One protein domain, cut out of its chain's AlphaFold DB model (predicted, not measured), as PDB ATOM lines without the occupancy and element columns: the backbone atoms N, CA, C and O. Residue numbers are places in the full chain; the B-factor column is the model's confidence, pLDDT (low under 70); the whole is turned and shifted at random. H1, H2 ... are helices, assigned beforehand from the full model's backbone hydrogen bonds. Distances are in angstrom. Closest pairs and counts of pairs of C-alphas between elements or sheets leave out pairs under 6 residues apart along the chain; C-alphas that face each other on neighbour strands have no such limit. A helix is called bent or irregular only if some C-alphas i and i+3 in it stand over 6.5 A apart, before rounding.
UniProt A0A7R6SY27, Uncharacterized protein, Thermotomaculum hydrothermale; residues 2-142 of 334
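What this domain is: This is residues 2 to 142 of the 334 residues of an uncharacterized protein of Thermotomaculum hydrothermale (UniProt A0A7R6SY27). Two long helices, H4 and the gently bent H5, make a hairpin, and H1 packs on both of them; H6 crosses H1 and H4 near the end of the hairpin away from its loop. Beyond H6 a small helical hairpin, H2 and H3, adds to the length, and the short H7 follows at the far end of H6. The printed part has 141 residues with seven named helices, H1 to H7 in chain order, and no named strand; the class is all helix, the packing part aligned, part crossed. It is only just loose, close to compact, with a radius of gyration of the C-alphas of 17.6 A, and elongated, spanning 60 by 34 by 25 A.

How they stand to each other: H1, residues 2 to 26, touches H4, residues 54 to 83, at a shallow tilt of 24 degrees, opposite ways; the closest C-alphas, of Ser 15 and Asn 65, are 5.4 A apart. H2, residues 30 to 38, and H3, residues 42 to 51, form a helical hairpin, the closest C-alphas being those of Leu 36 and Ser 44, 5.2 A. H5, residues 89 to 117, was assigned as one helix by its hydrogen bonds but is bent, C-alphas 107 and 110 being 7.0 A apart; its arms, H5a to residue 107 and H5b from 110, stand at 21 degrees. H4 and H5a form a helical hairpin, closest at the C-alphas of Phe 76 and Ala 99, 6.5 A. H1 touches H5b at a shallow tilt of 29 degrees, the same way, closest at the C-alphas of Gly 20 and Lys 112, 4.4 A. H6, residues 119 to 136, is about perpendicular to H4 at 85 degrees and touches it, closest at the C-alphas of Thr 60 and Ser 134, 6.1 A. H6 has a kink of 63 degrees near residue 126. H7, residues 138 to 142, and H6 meet only through their link. Every O i to N i+4 pair is within hydrogen-bond range in H2, H3, H5a, H5b and H7; H1 has 19 of 21, H4 25 of 26 and H6 9 of 14.

Where its parts are: H1 begins at C-alpha 2 (95.349, 104.318, 132.314) and is 37.4 A long. H4 measures 43.0 A, H5a 25.9 A and H6 24.0 A. H7 ends at C-alpha 142 (104.831, 134.324, 158.952).

The domain as a whole: The two C-alphas farthest apart, of Glu 38 and Gln 86, are 60.7 A apart. Residues 85 to 90 stand free. The printed part has no cut, and its links are tight. Mean pLDDT of the printed part is 87.6; residues 54 to 56 and 137 to 142 are under 70.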
ATOM      1  N   GLU A   2      93.933 103.894 132.296       79.50
ATOM      2  CA  GLU A   2      95.349 104.318 132.314       79.50
ATOM      3  C   GLU A   2      95.591 105.664 133.016       79.50
ATOM      4  O   GLU A   2      96.404 105.752 133.930       79.50
ATOM      5  N   VAL A   3      94.799 106.692 132.693       87.12
ATOM      6  CA  VAL A   3      94.891 108.020 133.336       87.12
ATOM      7  C   VAL A   3      94.661 107.956 134.854       87.12
ATOM      8  O   VAL A   3      95.233 108.744 135.604       87.12
ATOM      9  N   PHE A   4      93.822 107.030 135.323       87.56
ATOM     10  CA  PHE A   4      93.600 106.829 136.756       87.56
ATOM     11  C   PHE A   4      94.843 106.231 137.419       87.56
ATOM     12  O   PHE A   4      95.295 106.749 138.437       87.56
ATOM     13  N   LEU A   5      95.414 105.182 136.819       86.69
ATOM     14  CA  LEU A   5      96.591 104.502 137.353       86.69
ATOM     15  C   LEU A   5      97.778 105.465 137.465       86.69
ATOM     16  O   LEU A   5      98.427 105.517 138.504       86.69
ATOM     17  N   VAL A   6      97.993 106.296 136.440       92.25
ATOM     18  CA  VAL A   6      99.029 107.339 136.451       92.25
ATOM     19  C   VAL A   6      98.826 108.304 137.623       92.25
ATOM     20  O   VAL A   6      99.773 108.586 138.353       92.25
ATOM     21  N   LYS A   7      97.591 108.764 137.870       92.62
ATOM     22  CA  LYS A   7      97.282 109.651 139.006       92.62
ATOM     23  C   LYS A   7      97.542 108.980 140.355       92.62
ATOM     24  O   LYS A   7      98.129 109.616 141.223       92.62
ATOM     25  N   VAL A   8      97.151 107.716 140.527       88.38
ATOM     26  CA  VAL A   8      97.422 106.958 141.764       88.38
ATOM     27  C   VAL A   8      98.915 106.793 141.990       88.38
ATOM     28  O   VAL A   8      99.377 107.026 143.097       88.38
ATOM     29  N   ILE A   9      99.677 106.425 140.959       90.75
ATOM     30  CA  ILE A   9     101.129 106.238 141.075       90.75
ATOM     31  C   ILE A   9     101.803 107.547 141.488       90.75
ATOM     32  O   ILE A   9     102.641 107.547 142.387       90.75
ATOM     33  N   ILE A  10     101.403 108.669 140.882       92.94
ATOM     34  CA  ILE A  10     101.916 109.994 141.244       92.94
ATOM     35  C   ILE A  10     101.579 110.320 142.704       92.94
ATOM     36  O   ILE A  10     102.460 110.725 143.458       92.94
ATOM     37  N   LEU A  11     100.329 110.119 143.128       91.62
ATOM     38  CA  LEU A  11      99.919 110.395 144.506       91.62
ATOM     39  C   LEU A  11     100.631 109.477 145.511       91.62
ATOM     40  O   LEU A  11     101.170 109.966 146.497       91.62
ATOM     41  N   LEU A  12     100.732 108.175 145.244       90.81
ATOM     42  CA  LEU A  12     101.475 107.241 146.094       90.81
ATOM     43  C   LEU A  12     102.956 107.609 146.188       90.81
ATOM     44  O   LEU A  12     103.537 107.496 147.262       90.81
ATOM     45  N   PHE A  13     103.558 108.096 145.104       92.12
ATOM     46  CA  PHE A  13     104.932 108.589 145.124       92.12
ATOM     47  C   PHE A  13     105.094 109.807 146.046       92.12
ATOM     48  O   PHE A  13     106.029 109.852 146.846       92.12
ATOM     49  N   PHE A  14     104.174 110.774 145.993       91.44
ATOM     50  CA  PHE A  14     104.197 111.913 146.914       91.44
ATOM     51  C   PHE A  14     103.966 111.489 148.370       91.44
ATOM     52  O   PHE A  14     104.717 111.925 149.241       91.44
ATOM     53  N   SER A  15     102.991 110.609 148.626       91.69
ATOM     54  CA  SER A  15     102.724 110.033 149.955       91.69
ATOM     55  C   SER A  15     103.982 109.349 150.501       91.69
ATOM     56  O   SER A  15     104.450 109.675 151.593       91.69
ATOM     57  N   PHE A  16     104.642 108.537 149.663       93.19
ATOM     58  CA  PHE A  16     105.893 107.868 150.004       93.19
ATOM     59  C   PHE A  16     106.986 108.846 150.444       93.19
ATOM     60  O   PHE A  16     107.655 108.641 151.460       93.19
ATOM     61  N   LEU A  17     107.177 109.932 149.693       93.06
ATOM     62  CA  LEU A  17     108.189 110.932 150.016       93.06
ATOM     63  C   LEU A  17     107.858 111.707 151.293       93.06
ATOM     64  O   LEU A  17     108.749 111.883 152.128       93.06
ATOM     65  N   PHE A  18     106.617 112.171 151.464       91.69
ATOM     66  CA  PHE A  18     106.229 112.933 152.653       91.69
ATOM     67  C   PHE A  18     106.330 112.078 153.914       91.69
ATOM     68  O   PHE A  18     107.029 112.469 154.850       91.69
ATOM     69  N   SER A  19     105.741 110.883 153.897       92.12
ATOM     70  CA  SER A  19     105.711 109.987 155.052       92.12
ATOM     71  C   SER A  19     107.109 109.578 155.533       92.12
ATOM     72  O   SER A  19     107.368 109.516 156.733       92.12
ATOM     73  N   GLY A  20     108.060 109.348 154.620       93.88
ATOM     74  CA  GLY A  20     109.435 109.024 155.012       93.88
ATOM     75  C   GLY A  20     110.261 110.236 155.466       93.88
ATOM     76  O   GLY A  20     111.239 110.082 156.195       93.88
ATOM     77  N   THR A  21     109.890 111.458 155.075       93.44
ATOM     78  CA  THR A  21     110.704 112.649 155.366       93.44
ATOM     79  C   THR A  21     110.670 113.031 156.850       93.44
ATOM     80  O   THR A  21     111.702 113.406 157.404       93.44
ATOM     81  N   GLU A  22     109.521 112.889 157.513       89.06
ATOM     82  CA  GLU A  22     109.364 113.167 158.947       89.06
ATOM     83  C   GLU A  22     110.329 112.345 159.830       89.06
ATOM     84  O   GLU A  22     111.213 112.942 160.460       89.06
ATOM     85  N   PRO A  23     110.260 110.999 159.863       90.69
ATOM     86  CA  PRO A  23     111.152 110.203 160.702       90.69
ATOM     87  C   PRO A  23     112.618 110.326 160.274       90.69
ATOM     88  O   PRO A  23     113.511 110.190 161.114       90.69
ATOM     89  N   ALA A  24     112.895 110.621 158.997       93.56
ATOM     90  CA  ALA A  24     114.257 110.859 158.539       93.56
ATOM     91  C   ALA A  24     114.869 112.110 159.186       93.56
ATOM     92  O   ALA A  24     116.006 112.038 159.658       93.56
ATOM     93  N   PHE A  25     114.128 113.225 159.259       89.50
ATOM     94  CA  PHE A  25     114.581 114.442 159.944       89.50
ATOM     95  C   PHE A  25     114.739 114.230 161.454       89.50
ATOM     96  O   PHE A  25     115.742 114.673 162.016       89.50
ATOM     97  N   PHE A  26     113.814 113.514 162.104       86.12
ATOM     98  CA  PHE A  26     113.926 113.178 163.533       86.12
ATOM     99  C   PHE A  26     115.127 112.277 163.851       86.12
ATOM    100  O   PHE A  26     115.685 112.348 164.942       86.12
ATOM    101  N   SER A  27     115.573 111.473 162.886       88.00
ATOM    102  CA  SER A  27     116.718 110.566 163.036       88.00
ATOM    103  C   SER A  27     118.082 111.225 162.765       88.00
ATOM    104  O   SER A  27     119.126 110.546 162.783       88.00
ATOM    105  N   LEU A  28     118.110 112.528 162.457       86.56
ATOM    106  CA  LEU A  28     119.352 113.279 162.276       86.56
ATOM    107  C   LEU A  28     119.942 113.684 163.629       86.56
ATOM    108  O   LEU A  28     119.368 114.476 164.372       86.56
ATOM    109  N   THR A  29     121.137 113.169 163.917       83.62
ATOM    110  CA  THR A  29     121.945 113.589 165.066       83.62
ATOM    111  C   THR A  29     122.802 114.809 164.700       83.62
ATOM    112  O   THR A  29     123.089 115.005 163.515       83.62
ATOM    113  N   PRO A  30     123.275 115.604 165.681       81.00
ATOM    114  CA  PRO A  30     124.100 116.789 165.414       81.00
ATOM    115  C   PRO A  30     125.324 116.506 164.529       81.00
ATOM    116  O   PRO A  30     125.598 117.248 163.593       81.00
ATOM    117  N   TRP A  31     126.001 115.374 164.742       74.75
ATOM    118  CA  TRP A  31     127.121 114.938 163.900       74.75
ATOM    119  C   TRP A  31     126.732 114.736 162.422       74.75
ATOM    120  O   TRP A  31     127.480 115.145 161.536       74.75
ATOM    121  N   LYS A  32     125.555 114.156 162.128       83.88
ATOM    122  CA  LYS A  32     125.089 113.990 160.737       83.88
ATOM    123  C   LYS A  32     124.871 115.345 160.066       83.88
ATOM    124  O   LYS A  32     125.129 115.468 158.875       83.88
ATOM    125  N   ILE A  33     124.416 116.346 160.820       87.56
ATOM    126  CA  ILE A  33     124.221 117.715 160.323       87.56
ATOM    127  C   ILE A  33     125.558 118.395 160.041       87.56
ATOM    128  O   ILE A  33     125.703 118.987 158.980       87.56
ATOM    129  N   LEU A  34     126.540 118.270 160.939       81.19
ATOM    130  CA  LEU A  34     127.886 118.806 160.710       81.19
ATOM    131  C   LEU A  34     128.505 118.213 159.442       81.19
ATOM    132  O   LEU A  34     128.947 118.960 158.575       81.19
ATOM    133  N   LYS A  35     128.410 116.889 159.272       85.88
ATOM    134  CA  LYS A  35     128.866 116.210 158.055       85.88
ATOM    135  C   LYS A  35     128.153 116.721 156.797       85.88
ATOM    136  O   LYS A  35     128.793 116.957 155.785       85.88
ATOM    137  N   LEU A  36     126.835 116.925 156.857       89.62
ATOM    138  CA  LEU A  36     126.071 117.510 155.746       89.62
ATOM    139  C   LEU A  36     126.471 118.965 155.451       89.62
ATOM    140  O   LEU A  36     126.329 119.410 154.319       89.62
ATOM    141  N   ASN A  37     126.956 119.706 156.445       88.06
ATOM    142  CA  ASN A  37     127.391 121.091 156.284       88.06
ATOM    143  C   ASN A  37     128.772 121.202 155.611       88.06
ATOM    144  O   ASN A  37     129.061 122.206 154.968       88.06
ATOM    145  N   GLU A  38     129.608 120.169 155.741       87.56
ATOM    146  CA  GLU A  38     130.895 120.046 155.039       87.56
ATOM    147  C   GLU A  38     130.724 119.630 153.567       87.56
ATOM    148  O   GLU A  38     131.591 119.884 152.728       87.56
ATOM    149  N   GLU A  39     129.596 119.004 153.225       89.94
ATOM    150  CA  GLU A  39     129.289 118.579 151.861       89.94
ATOM    151  C   GLU A  39     128.884 119.769 150.971       89.94
ATOM    152  O   GLU A  39     128.036 120.593 151.314       89.94
ATOM    153  N   GLN A  40     129.457 119.850 149.767       88.12
ATOM    154  CA  GLN A  40     129.211 120.975 148.853       88.12
ATOM    155  C   GLN A  40     127.935 120.845 148.009       88.12
ATOM    156  O   GLN A  40     127.553 121.798 147.315       88.12
ATOM    157  N   ASP A  41     127.266 119.691 148.062       93.69
ATOM    158  CA  ASP A  41     126.121 119.403 147.209       93.69
ATOM    159  C   ASP A  41     124.847 120.162 147.620       93.69
ATOM    160  O   ASP A  41     124.624 120.524 148.780       93.69
ATOM    161  N   LEU A  42     124.000 120.433 146.624       91.44
ATOM    162  CA  LEU A  42     122.779 121.212 146.811       91.44
ATOM    163  C   LEU A  42     121.808 120.527 147.781       91.44
ATOM    164  O   LEU A  42     121.154 121.210 148.567       91.44
ATOM    165  N   SER A  43     121.716 119.194 147.748       93.31
ATOM    166  CA  SER A  43     120.777 118.459 148.596       93.31
ATOM    167  C   SER A  43     121.132 118.620 150.074       93.31
ATOM    168  O   SER A  43     120.252 118.932 150.875       93.31
ATOM    169  N   SER A  44     122.416 118.539 150.427       92.31
ATOM    170  CA  SER A  44     122.898 118.722 151.796       92.31
ATOM    171  C   SER A  44     122.666 120.142 152.306       92.31
ATOM    172  O   SER A  44     122.107 120.316 153.392       92.31
ATOM    173  N   LYS A  45     122.939 121.163 151.483       91.44
ATOM    174  CA  LYS A  45     122.626 122.568 151.808       91.44
ATOM    175  C   LYS A  45     121.135 122.784 152.084       91.44
ATOM    176  O   LYS A  45     120.770 123.464 153.047       91.44
ATOM    177  N   LEU A  46     120.258 122.198 151.265       90.31
ATOM    178  CA  LEU A  46     118.809 122.295 151.460       90.31
ATOM    179  C   LEU A  46     118.354 121.555 152.725       90.31
ATOM    180  O   LEU A  46     117.526 122.086 153.462       90.31
ATOM    181  N   ILE A  47     118.913 120.377 153.015       91.75
ATOM    182  CA  ILE A  47     118.606 119.612 154.234       91.75
ATOM    183  C   ILE A  47     118.994 120.406 155.481       91.75
ATOM    184  O   ILE A  47     118.171 120.529 156.383       91.75
ATOM    185  N   VAL A  48     120.201 120.982 155.527       89.38
ATOM    186  CA  VAL A  48     120.659 121.815 156.655       89.38
ATOM    187  C   VAL A  48     119.745 123.028 156.832       89.38
ATOM    188  O   VAL A  48     119.305 123.326 157.945       89.38
ATOM    189  N   LYS A  49     119.370 123.689 155.729       85.75
ATOM    190  CA  LYS A  49     118.429 124.812 155.767       85.75
ATOM    191  C   LYS A  49     117.069 124.397 156.328       85.75
ATOM    192  O   LYS A  49     116.519 125.115 157.155       85.75
ATOM    193  N   LEU A  50     116.530 123.253 155.907       85.62
ATOM    194  CA  LEU A  50     115.262 122.732 156.423       85.62
ATOM    195  C   LEU A  50     115.368 122.297 157.895       85.62
ATOM    196  O   LEU A  50     114.456 122.555 158.675       85.62
ATOM    197  N   TYR A  51     116.486 121.701 158.304       85.31
ATOM    198  CA  TYR A  51     116.710 121.265 159.682       85.31
ATOM    199  C   TYR A  51     116.621 122.430 160.681       85.31
ATOM    200  O   TYR A  51     115.981 122.305 161.725       85.31
ATOM    201  N   ASN A  52     117.161 123.598 160.319       78.19
ATOM    202  CA  ASN A  52     117.104 124.805 161.153       78.19
ATOM    203  C   ASN A  52     115.676 125.351 161.360       78.19
ATOM    204  O   ASN A  52     115.439 126.105 162.299       78.19
ATOM    205  N   TYR A  53     114.708 124.940 160.532       73.88
ATOM    206  CA  TYR A  53     113.293 125.315 160.648       73.88
ATOM    207  C   TYR A  53     112.376 124.101 160.894       73.88
ATOM    208  O   TYR A  53     111.191 124.145 160.542       73.88
ATOM    209  N   LYS A  54     112.904 123.015 161.489       68.56
ATOM    210  CA  LYS A  54     112.235 121.702 161.589       68.56
ATOM    211  C   LYS A  54     110.770 121.769 162.040       68.56
ATOM    212  O   LYS A  54     109.920 121.166 161.397       68.56
ATOM    213  N   ASN A  55     110.448 122.571 163.059       64.75
ATOM    214  CA  ASN A  55     109.097 122.634 163.637       64.75
ATOM    215  C   ASN A  55     108.038 123.094 162.616       64.75
ATOM    216  O   ASN A  55     106.927 122.577 162.593       64.75
ATOM    217  N   LEU A  56     108.389 124.026 161.726       66.12
ATOM    218  CA  LEU A  56     107.469 124.562 160.716       66.12
ATOM    219  C   LEU A  56     107.396 123.682 159.458       66.12
ATOM    220  O   LEU A  56     106.403 123.695 158.730       66.12
ATOM    221  N   ILE A  57     108.461 122.934 159.173       74.81
ATOM    222  CA  ILE A  57     108.529 122.041 158.012       74.81
ATOM    223  C   ILE A  57     107.815 120.723 158.295       74.81
ATOM    224  O   ILE A  57     107.139 120.220 157.405       74.81
ATOM    225  N   LEU A  58     107.880 120.217 159.529       77.50
ATOM    226  CA  LEU A  58     107.110 119.046 159.952       77.50
ATOM    227  C   LEU A  58     105.611 119.259 159.733       77.50
ATOM    228  O   LEU A  58     104.974 118.430 159.095       77.50
ATOM    229  N   ALA A  59     105.074 120.419 160.125       77.69
ATOM    230  CA  ALA A  59     103.678 120.764 159.850       77.69
ATOM    231  C   ALA A  59     103.350 120.737 158.344       77.69
ATOM    232  O   ALA A  59     102.316 120.220 157.938       77.69
ATOM    233  N   THR A  60     104.259 121.238 157.498       78.38
ATOM    234  CA  THR A  60     104.089 121.215 156.034       78.38
ATOM    235  C   THR A  60     104.050 119.788 155.486       78.38
ATOM    236  O   THR A  60     103.208 119.468 154.650       78.38
ATOM    237  N   ILE A  61     104.969 118.939 155.946       86.19
ATOM    238  CA  ILE A  61     105.080 117.544 155.513       86.19
ATOM    239  C   ILE A  61     103.840 116.758 155.940       86.19
ATOM    240  O   ILE A  61     103.288 116.033 155.118       86.19
ATOM    241  N   LEU A  62     103.375 116.945 157.179       84.62
ATOM    242  CA  LEU A  62     102.172 116.300 157.706       84.62
ATOM    243  C   LEU A  62     100.928 116.701 156.906       84.62
ATOM    244  O   LEU A  62     100.208 115.836 156.416       84.62
ATOM    245  N   ILE A  63     100.720 118.004 156.686       84.75
ATOM    246  CA  ILE A  63      99.597 118.502 155.876       84.75
ATOM    247  C   ILE A  63      99.670 117.942 154.450       84.75
ATOM    248  O   ILE A  63      98.657 117.497 153.910       84.75
ATOM    249  N   GLY A  64     100.857 117.947 153.839       85.56
ATOM    250  CA  GLY A  64     101.069 117.404 152.498       85.56
ATOM    251  C   GLY A  64     100.736 115.914 152.413       85.56
ATOM    252  O   GLY A  64     100.012 115.506 151.507       85.56
ATOM    253  N   ASN A  65     101.202 115.124 153.382       89.31
ATOM    254  CA  ASN A  65     100.932 113.692 153.463       89.31
ATOM    255  C   ASN A  65      99.430 113.400 153.561       89.31
ATOM    256  O   ASN A  65      98.886 112.666 152.736       89.31
ATOM    257  N   GLU A  66      98.746 114.037 154.515       91.38
ATOM    258  CA  GLU A  66      97.308 113.830 154.713       91.38
ATOM    259  C   GLU A  66      96.496 114.279 153.498       91.38
ATOM    260  O   GLU A  66      95.577 113.586 153.061       91.38
ATOM    261  N   THR A  67      96.882 115.394 152.874       90.50
ATOM    262  CA  THR A  67      96.233 115.875 151.648       90.50
ATOM    263  C   THR A  67      96.324 114.832 150.535       90.50
ATOM    264  O   THR A  67      95.323 114.511 149.894       90.50
ATOM    265  N   VAL A  68      97.509 114.260 150.310       91.75
ATOM    266  CA  VAL A  68      97.716 113.227 149.288       91.75
ATOM    267  C   VAL A  68      96.931 111.952 149.611       91.75
ATOM    268  O   VAL A  68      96.337 111.360 148.704       91.75
ATOM    269  N   ASN A  69      96.856 111.551 150.881       90.81
ATOM    270  CA  ASN A  69      96.088 110.382 151.315       90.81
ATOM    271  C   ASN A  69      94.577 110.563 151.085       90.81
ATOM    272  O   ASN A  69      93.913 109.659 150.565       90.81
ATOM    273  N   ILE A  70      94.037 111.750 151.383       92.12
ATOM    274  CA  ILE A  70      92.631 112.100 151.128       92.12
ATOM    275  C   ILE A  70      92.345 112.130 149.621       92.12
ATOM    276  O   ILE A  70      91.361 111.542 149.167       92.12
ATOM    277  N   LEU A  71      93.216 112.763 148.826       93.12
ATOM    278  CA  LEU A  71      93.080 112.805 147.366       93.12
ATOM    279  C   LEU A  71      93.109 111.402 146.757       93.12
ATOM    280  O   LEU A  71      92.307 111.099 145.874       93.12
ATOM    281  N   THR A  72      93.992 110.534 147.252       91.38
ATOM    282  CA  THR A  72      94.082 109.146 146.790       91.38
ATOM    283  C   THR A  72      92.808 108.383 147.138       91.38
ATOM    284  O   THR A  72      92.192 107.803 146.246       91.38
ATOM    285  N   SER A  73      92.345 108.457 148.388       90.19
ATOM    286  CA  SER A  73      91.091 107.828 148.827       90.19
ATOM    287  C   SER A  73      89.883 108.293 148.002       90.19
ATOM    288  O   SER A  73      89.078 107.475 147.553       90.19
ATOM    289  N   SER A  74      89.790 109.596 147.717       91.50
ATOM    290  CA  SER A  74      88.751 110.174 146.853       91.50
ATOM    291  C   SER A  74      88.829 109.645 145.417       91.50
ATOM    292  O   SER A  74      87.810 109.300 144.810       91.50
ATOM    293  N   LEU A  75      90.042 109.513 144.873       91.56
ATOM    294  CA  LEU A  75      90.261 108.953 143.545       91.56
ATOM    295  C   LEU A  75      89.802 107.485 143.496       91.56
ATOM    296  O   LEU A  75      89.065 107.116 142.581       91.56
ATOM    297  N   PHE A  76      90.170 106.664 144.486       90.50
ATOM    298  CA  PHE A  76      89.715 105.271 144.596       90.50
ATOM    299  C   PHE A  76      88.187 105.180 144.696       90.50
ATOM    300  O   PHE A  76      87.582 104.377 143.986       90.50
ATOM    301  N   ALA A  77      87.532 106.048 145.472       89.31
ATOM    302  CA  ALA A  77      86.071 106.106 145.506       89.31
ATOM    303  C   ALA A  77      85.477 106.386 144.111       89.31
ATOM    304  O   ALA A  77      84.555 105.696 143.674       89.31
ATOM    305  N   LYS A  78      86.051 107.335 143.359       90.31
ATOM    306  CA  LYS A  78      85.641 107.617 141.973       90.31
ATOM    307  C   LYS A  78      85.865 106.420 141.041       90.31
ATOM    308  O   LYS A  78      85.016 106.150 140.192       90.31
ATOM    309  N   LEU A  79      86.968 105.686 141.199       89.88
ATOM    310  CA  LEU A  79      87.216 104.471 140.423       89.88
ATOM    311  C   LEU A  79      86.189 103.383 140.734       89.88
ATOM    312  O   LEU A  79      85.668 102.773 139.799       89.88
ATOM    313  N   LYS A  80      85.849 103.180 142.013       91.75
ATOM    314  CA  LYS A  80      84.800 102.237 142.415       91.75
ATOM    315  C   LYS A  80      83.501 102.526 141.674       91.75
ATOM    316  O   LYS A  80      82.906 101.599 141.138       91.75
ATOM    317  N   TYR A  81      83.073 103.791 141.618       90.12
ATOM    318  CA  TYR A  81      81.844 104.173 140.910       90.12
ATOM    319  C   TYR A  81      81.928 103.933 139.400       90.12
ATOM    320  O   TYR A  81      80.936 103.549 138.792       90.12
ATOM    321  N   SER A  82      83.105 104.120 138.798       88.69
ATOM    322  CA  SER A  82      83.305 103.872 137.368       88.69
ATOM    323  C   SER A  82      83.307 102.384 137.004       88.69
ATOM    324  O   SER A  82      82.898 102.052 135.896       88.69
ATOM    325  N   LEU A  83      83.807 101.507 137.883       89.75
ATOM    326  CA  LEU A  83      83.891 100.059 137.639       89.75
ATOM    327  C   LEU A  83      82.628  99.314 138.083       89.75
ATOM    328  O   LEU A  83      82.186  98.385 137.414       89.75
ATOM    329  N   PHE A  84      82.042  99.734 139.203       91.31
ATOM    330  CA  PHE A  84      80.844  99.150 139.801       91.31
ATOM    331  C   PHE A  84      79.816 100.260 140.075       91.31
ATOM    332  O   PHE A  84      79.699 100.730 141.220       91.31
ATOM    333  N   PRO A  85      79.066 100.686 139.036       89.62
ATOM    334  CA  PRO A  85      78.075 101.754 139.157       89.62
ATOM    335  C   PRO A  85      76.932 101.386 140.104       89.62
ATOM    336  O   PRO A  85      76.390 102.247 140.792       89.62
ATOM    337  N   GLN A  86      76.590 100.096 140.166       92.12
ATOM    338  CA  GLN A  86      75.507  99.613 141.010       92.12
ATOM    339  C   GLN A  86      75.876  99.709 142.503       92.12
ATOM    340  O   GLN A  86      77.013  99.396 142.894       92.12
ATOM    341  N   PRO A  87      74.934 100.130 143.365       89.56
ATOM    342  CA  PRO A  87      75.166 100.215 144.797       89.56
ATOM    343  C   PRO A  87      75.254  98.804 145.391       89.56
ATOM    344  O   PRO A  87      74.253  98.135 145.615       89.56
ATOM    345  N   ASN A  88      76.479  98.348 145.653       92.75
ATOM    346  CA  ASN A  88      76.753  97.119 146.390       92.75
ATOM    347  C   ASN A  88      77.640  97.455 147.603       92.75
ATOM    348  O   ASN A  88      78.784  97.895 147.410       92.75
ATOM    349  N   PRO A  89      77.144  97.285 148.844       90.81
ATOM    350  CA  PRO A  89      77.879  97.673 150.044       90.81
ATOM    351  C   PRO A  89      79.145  96.834 150.246       90.81
ATOM    352  O   PRO A  89      80.173  97.397 150.601       90.81
ATOM    353  N   ILE A  90      79.112  95.533 149.931       93.75
ATOM    354  CA  ILE A  90      80.256  94.615 150.087       93.75
ATOM    355  C   ILE A  90      81.394  95.003 149.137       93.75
ATOM    356  O   ILE A  90      82.554  95.079 149.534       93.75
ATOM    357  N   ILE A  91      81.066  95.298 147.876       91.25
ATOM    358  CA  ILE A  91      82.068  95.741 146.894       91.25
ATOM    359  C   ILE A  91      82.639  97.104 147.301       91.25
ATOM    360  O   ILE A  91      83.837  97.342 147.172       91.25
ATOM    361  N   SER A  92      81.792  97.997 147.819       89.12
ATOM    362  CA  SER A  92      82.218  99.330 148.257       89.12
ATOM    363  C   SER A  92      83.186  99.255 149.440       89.12
ATOM    364  O   SER A  92      84.234  99.897 149.403       89.12
ATOM    365  N   THR A  93      82.883  98.443 150.457       90.12
ATOM    366  CA  THR A  93      83.765  98.264 151.621       90.12
ATOM    367  C   THR A  93      85.071  97.580 151.239       90.12
ATOM    368  O   THR A  93      86.132  98.054 151.638       90.12
ATOM    369  N   ALA A  94      85.028  96.535 150.408       91.31
ATOM    370  CA  ALA A  94      86.230  95.858 149.923       91.31
ATOM    371  C   ALA A  94      87.168  96.810 149.154       91.31
ATOM    372  O   ALA A  94      88.385  96.751 149.324       91.31
ATOM    373  N   PHE A  95      86.610  97.718 148.347       89.75
ATOM    374  CA  PHE A  95      87.394  98.686 147.577       89.75
ATOM    375  C   PHE A  95      88.028  99.775 148.450       89.75
ATOM    376  O   PHE A  95      89.160 100.186 148.211       89.75
ATOM    377  N   VAL A  96      87.316 100.239 149.481       89.06
ATOM    378  CA  VAL A  96      87.876 101.185 150.455       89.06
ATOM    379  C   VAL A  96      88.988 100.515 151.263       89.06
ATOM    380  O   VAL A  96      90.063 101.087 151.404       89.06
ATOM    381  N   LEU A  97      88.775  99.281 151.734       92.19
ATOM    382  CA  LEU A  97      89.794  98.527 152.471       92.19
ATOM    383  C   LEU A  97      91.054  98.290 151.633       92.19
ATOM    384  O   LEU A  97      92.161  98.468 152.139       92.19
ATOM    385  N   SER A  98      90.909  97.934 150.354       90.75
ATOM    386  CA  SER A  98      92.064  97.730 149.474       90.75
ATOM    387  C   SER A  98      92.844  99.027 149.246       90.75
ATOM    388  O   SER A  98      94.071  99.017 149.347       90.75
ATOM    389  N   ALA A  99      92.155 100.152 149.028       89.88
ATOM    390  CA  ALA A  99      92.782 101.466 148.913       89.88
ATOM    391  C   ALA A  99      93.575 101.830 150.179       89.88
ATOM    392  O   ALA A  99      94.729 102.250 150.082       89.88
ATOM    393  N   THR A 100      92.993 101.604 151.361       91.19
ATOM    394  CA  THR A 100      93.648 101.860 152.649       91.19
ATOM    395  C   THR A 100      94.882 100.987 152.843       91.19
ATOM    396  O   THR A 100      95.920 101.497 153.246       91.19
ATOM    397  N   ILE A 101      94.826  99.691 152.516       93.00
ATOM    398  CA  ILE A 101      95.991  98.798 152.624       93.00
ATOM    399  C   ILE A 101      97.118  99.255 151.689       93.00
ATOM    400  O   ILE A 101      98.275  99.301 152.103       93.00
ATOM    401  N   ILE A 102      96.793  99.626 150.446       91.00
ATOM    402  CA  ILE A 102      97.778 100.124 149.474       91.00
ATOM    403  C   ILE A 102      98.430 101.418 149.979       91.00
ATOM    404  O   ILE A 102      99.651 101.557 149.897       91.00
ATOM    405  N   LEU A 103      97.638 102.340 150.532       90.94
ATOM    406  CA  LEU A 103      98.130 103.593 151.109       90.94
ATOM    407  C   LEU A 103      98.990 103.359 152.354       90.94
ATOM    408  O   LEU A 103     100.098 103.880 152.428       90.94
ATOM    409  N   LEU A 104      98.532 102.536 153.295       90.94
ATOM    410  CA  LEU A 104      99.270 102.247 154.523       90.94
ATOM    411  C   LEU A 104     100.589 101.546 154.222       90.94
ATOM    412  O   LEU A 104     101.634 101.968 154.703       90.94
ATOM    413  N   LEU A 105     100.576 100.488 153.412       92.00
ATOM    414  CA  LEU A 105     101.796  99.745 153.112       92.00
ATOM    415  C   LEU A 105     102.726 100.557 152.212       92.00
ATOM    416  O   LEU A 105     103.904 100.700 152.529       92.00
ATOM    417  N   GLY A 106     102.210 101.090 151.106       86.81
ATOM    418  CA  GLY A 106     103.005 101.758 150.076       86.81
ATOM    419  C   GLY A 106     103.351 103.212 150.388       86.81
ATOM    420  O   GLY A 106     104.489 103.623 150.185       86.81
ATOM    421  N   GLY A 107     102.385 103.987 150.874       86.75
ATOM    422  CA  GLY A 107     102.519 105.422 151.128       86.75
ATOM    423  C   GLY A 107     103.014 105.760 152.530       86.75
ATOM    424  O   GLY A 107     103.672 106.781 152.697       86.75
ATOM    425  N   GLU A 108     102.777 104.898 153.527       89.12
ATOM    426  CA  GLU A 108     103.022 105.268 154.922       89.12
ATOM    427  C   GLU A 108     104.093 104.430 155.639       89.12
ATOM    428  O   GLU A 108     105.152 104.947 155.996       89.12
ATOM    429  N   ILE A 109     103.851 103.137 155.839       92.69
ATOM    430  CA  ILE A 109     104.667 102.242 156.668       92.69
ATOM    431  C   ILE A 109     106.026 101.974 156.014       92.69
ATOM    432  O   ILE A 109     107.070 102.209 156.627       92.69
ATOM    433  N   THR A 110     106.039 101.522 154.757       93.56
ATOM    434  CA  THR A 110     107.281 101.208 154.026       93.56
ATOM    435  C   THR A 110     108.254 102.395 153.964       93.56
ATOM    436  O   THR A 110     109.422 102.220 154.333       93.56
ATOM    437  N   PRO A 111     107.840 103.608 153.550       93.88
ATOM    438  CA  PRO A 111     108.744 104.755 153.512       93.88
ATOM    439  C   PRO A 111     109.268 105.139 154.895       93.88
ATOM    440  O   PRO A 111     110.465 105.402 155.013       93.88
ATOM    441  N   LYS A 112     108.434 105.100 155.948       94.75
ATOM    442  CA  LYS A 112     108.874 105.363 157.332       94.75
ATOM    443  C   LYS A 112     109.975 104.384 157.751       94.75
ATOM    444  O   LYS A 112     111.015 104.797 158.264       94.75
ATOM    445  N   MET A 113     109.806 103.094 157.456       93.94
ATOM    446  CA  MET A 113     110.810 102.069 157.766       93.94
ATOM    447  C   MET A 113     112.132 102.282 157.014       93.94
ATOM    448  O   MET A 113     113.209 102.121 157.592       93.94
ATOM    449  N   ILE A 114     112.073 102.644 155.728       95.06
ATOM    450  CA  ILE A 114     113.272 102.911 154.917       95.06
ATOM    451  C   ILE A 114     114.001 104.158 155.433       95.06
ATOM    452  O   ILE A 114     115.226 104.140 155.597       95.06
ATOM    453  N   ALA A 115     113.250 105.219 155.721       95.12
ATOM    454  CA  ALA A 115     113.754 106.482 156.237       95.12
ATOM    455  C   ALA A 115     114.478 106.330 157.581       95.12
ATOM    456  O   ALA A 115     115.561 106.886 157.753       95.12
ATOM    457  N   LEU A 116     113.938 105.523 158.498       93.00
ATOM    458  CA  LEU A 116     114.577 105.237 159.786       93.00
ATOM    459  C   LEU A 116     115.925 104.517 159.620       93.00
ATOM    460  O   LEU A 116     116.884 104.824 160.325       93.00
ATOM    461  N   LYS A 117     116.033 103.592 158.655       93.44
ATOM    462  CA  LYS A 117     117.281 102.853 158.391       93.44
ATOM    463  C   LYS A 117     118.345 103.713 157.706       93.44
ATOM    464  O   LYS A 117     119.531 103.564 157.994       93.44
ATOM    465  N   LYS A 118     117.953 104.576 156.761       94.62
ATOM    466  CA  LYS A 118     118.879 105.378 155.935       94.62
ATOM    467  C   LYS A 118     118.410 106.838 155.802       94.62
ATOM    468  O   LYS A 118     118.112 107.280 154.689       94.62
ATOM    469  N   PRO A 119     118.417 107.623 156.896       93.75
ATOM    470  CA  PRO A 119     117.779 108.940 156.930       93.75
ATOM    471  C   PRO A 119     118.416 109.938 155.963       93.75
ATOM    472  O   PRO A 119     117.718 110.567 155.177       93.75
ATOM    473  N   VAL A 120     119.750 110.031 155.941       94.69
ATOM    474  CA  VAL A 120     120.463 110.981 155.070       94.69
ATOM    475  C   VAL A 120     120.206 110.680 153.593       94.69
ATOM    476  O   VAL A 120     119.861 111.575 152.828       94.69
ATOM    477  N   SER A 121     120.318 109.412 153.187       94.81
ATOM    478  CA  SER A 121     120.085 109.028 151.790       94.81
ATOM    479  C   SER A 121     118.636 109.249 151.358       94.81
ATOM    480  O   SER A 121     118.412 109.556 150.188       94.81
ATOM    481  N   PHE A 122     117.672 109.063 152.265       95.81
ATOM    482  CA  PHE A 122     116.268 109.342 151.988       95.81
ATOM    483  C   PHE A 122     116.050 110.846 151.788       95.81
ATOM    484  O   PHE A 122     115.513 111.258 150.762       95.81
ATOM    485  N   LEU A 123     116.564 111.667 152.710       94.81
ATOM    486  CA  LEU A 123     116.437 113.123 152.661       94.81
ATOM    487  C   LEU A 123     117.092 113.736 151.428       94.81
ATOM    488  O   LEU A 123     116.494 114.611 150.814       94.81
ATOM    489  N   LYS A 124     118.267 113.255 151.003       95.12
ATOM    490  CA  LYS A 124     118.911 113.760 149.775       95.12
ATOM    491  C   LYS A 124     118.025 113.615 148.537       95.12
ATOM    492  O   LYS A 124     118.134 114.415 147.615       95.12
ATOM    493  N   LYS A 125     117.130 112.623 148.521       93.88
ATOM    494  CA  LYS A 125     116.154 112.428 147.443       93.88
ATOM    495  C   LYS A 125     114.878 113.230 147.688       93.88
ATOM    496  O   LYS A 125     114.416 113.922 146.786       93.88
ATOM    497  N   SER A 126     114.315 113.160 148.895       93.06
ATOM    498  CA  SER A 126     113.025 113.790 149.191       93.06
ATOM    499  C   SER A 126     113.100 115.315 149.289       93.06
ATOM    500  O   SER A 126     112.110 115.991 149.004       93.06
ATOM    501  N   VAL A 127     114.267 115.885 149.613       91.88
ATOM    502  CA  VAL A 127     114.440 117.330 149.816       91.88
ATOM    503  C   VAL A 127     114.070 118.156 148.587       91.88
ATOM    504  O   VAL A 127     113.504 119.232 148.737       91.88
ATOM    505  N   PHE A 128     114.299 117.653 147.373       91.50
ATOM    506  CA  PHE A 128     113.953 118.376 146.144       91.50
ATOM    507  C   PHE A 128     112.446 118.507 145.924       91.50
ATOM    508  O   PHE A 128     112.003 119.452 145.279       91.50
ATOM    509  N   VAL A 129     111.661 117.592 146.488       88.81
ATOM    510  CA  VAL A 129     110.196 117.636 146.435       88.81
ATOM    511  C   VAL A 129     109.641 118.427 147.615       88.81
ATOM    512  O   VAL A 129     108.748 119.259 147.462       88.81
ATOM    513  N   VAL A 130     110.206 118.209 148.802       87.75
ATOM    514  CA  VAL A 130     109.717 118.811 150.044       87.75
ATOM    515  C   VAL A 130     110.099 120.287 150.150       87.75
ATOM    516  O   VAL A 130     109.298 121.087 150.630       87.75
ATOM    517  N   TYR A 131     111.285 120.687 149.688       87.62
ATOM    518  CA  TYR A 131     111.761 122.066 149.816       87.62
ATOM    519  C   TYR A 131     110.859 123.080 149.083       87.62
ATOM    520  O   TYR A 131     110.410 124.016 149.750       87.62
ATOM    521  N   PRO A 132     110.495 122.908 147.792       85.69
ATOM    522  CA  PRO A 132     109.554 123.805 147.117       85.69
ATOM    523  C   PRO A 132     108.191 123.858 147.814       85.69
ATOM    524  O   PRO A 132     107.674 124.943 148.075       85.69
ATOM    525  N   LEU A 133     107.641 122.713 148.229       78.69
ATOM    526  CA  LEU A 133     106.382 122.685 148.984       78.69
ATOM    527  C   LEU A 133     106.484 123.451 150.309       78.69
ATOM    528  O   LEU A 133     105.569 124.172 150.697       78.69
ATOM    529  N   SER A 134     107.628 123.359 150.983       74.94
ATOM    530  CA  SER A 134     107.878 124.081 152.230       74.94
ATOM    531  C   SER A 134     107.967 125.601 152.050       74.94
ATOM    532  O   SER A 134     107.800 126.340 153.028       74.94
ATOM    533  N   THR A 135     108.218 126.083 150.825       73.75
ATOM    534  CA  THR A 135     108.171 127.517 150.503       73.75
ATOM    535  C   THR A 135     106.746 128.031 150.307       73.75
ATOM    536  O   THR A 135     106.463 129.168 150.674       73.75
ATOM    537  N   LEU A 136     105.819 127.181 149.855       70.69
ATOM    538  CA  LEU A 136     104.406 127.536 149.677       70.69
ATOM    539  C   LEU A 136     103.736 127.946 150.995       70.69
ATOM    540  O   LEU A 136     102.869 128.814 151.017       70.69
ATOM    541  N   LEU A 137     104.178 127.360 152.109       65.44
ATOM    542  CA  LEU A 137     103.668 127.670 153.440       65.44
ATOM    543  C   LEU A 137     104.447 128.786 154.153       65.44
ATOM    544  O   LEU A 137     104.174 129.047 155.315       65.44
ATOM    545  N   ILE A 138     105.372 129.501 153.495       69.12
ATOM    546  CA  ILE A 138     106.005 130.719 154.049       69.12
ATOM    547  C   ILE A 138     104.998 131.777 154.554       69.12
ATOM    548  O   ILE A 138     105.235 132.306 155.640       69.12
ATOM    549  N   PRO A 139     103.888 132.104 153.861       66.62
ATOM    550  CA  PRO A 139     102.884 133.024 154.406       66.62
ATOM    551  C   PRO A 139     102.252 132.494 155.699       66.62
ATOM    552  O   PRO A 139     102.121 133.242 156.666       66.62
ATOM    553  N   LEU A 140     101.967 131.190 155.765       62.19
ATOM    554  CA  LEU A 140     101.475 130.542 156.981       62.19
ATOM    555  C   LEU A 140     102.546 130.537 158.089       62.19
ATOM    556  O   LEU A 140     102.237 130.781 159.251       62.19
ATOM    557  N   LYS A 141     103.825 130.348 157.730       63.34
ATOM    558  CA  LYS A 141     104.966 130.475 158.649       63.34
ATOM    559  C   LYS A 141     105.034 131.876 159.238       63.34
ATOM    560  O   LYS A 141     105.202 131.976 160.440       63.34
ATOM    561  N   ARG A 142     104.885 132.940 158.440       60.38
ATOM    562  CA  ARG A 142     104.831 134.324 158.952       60.38
ATOM    563  C   ARG A 142     103.653 134.517 159.907       60.38
ATOM    564  O   ARG A 142     103.843 135.051 160.989       60.38
TER     565      ARG A 142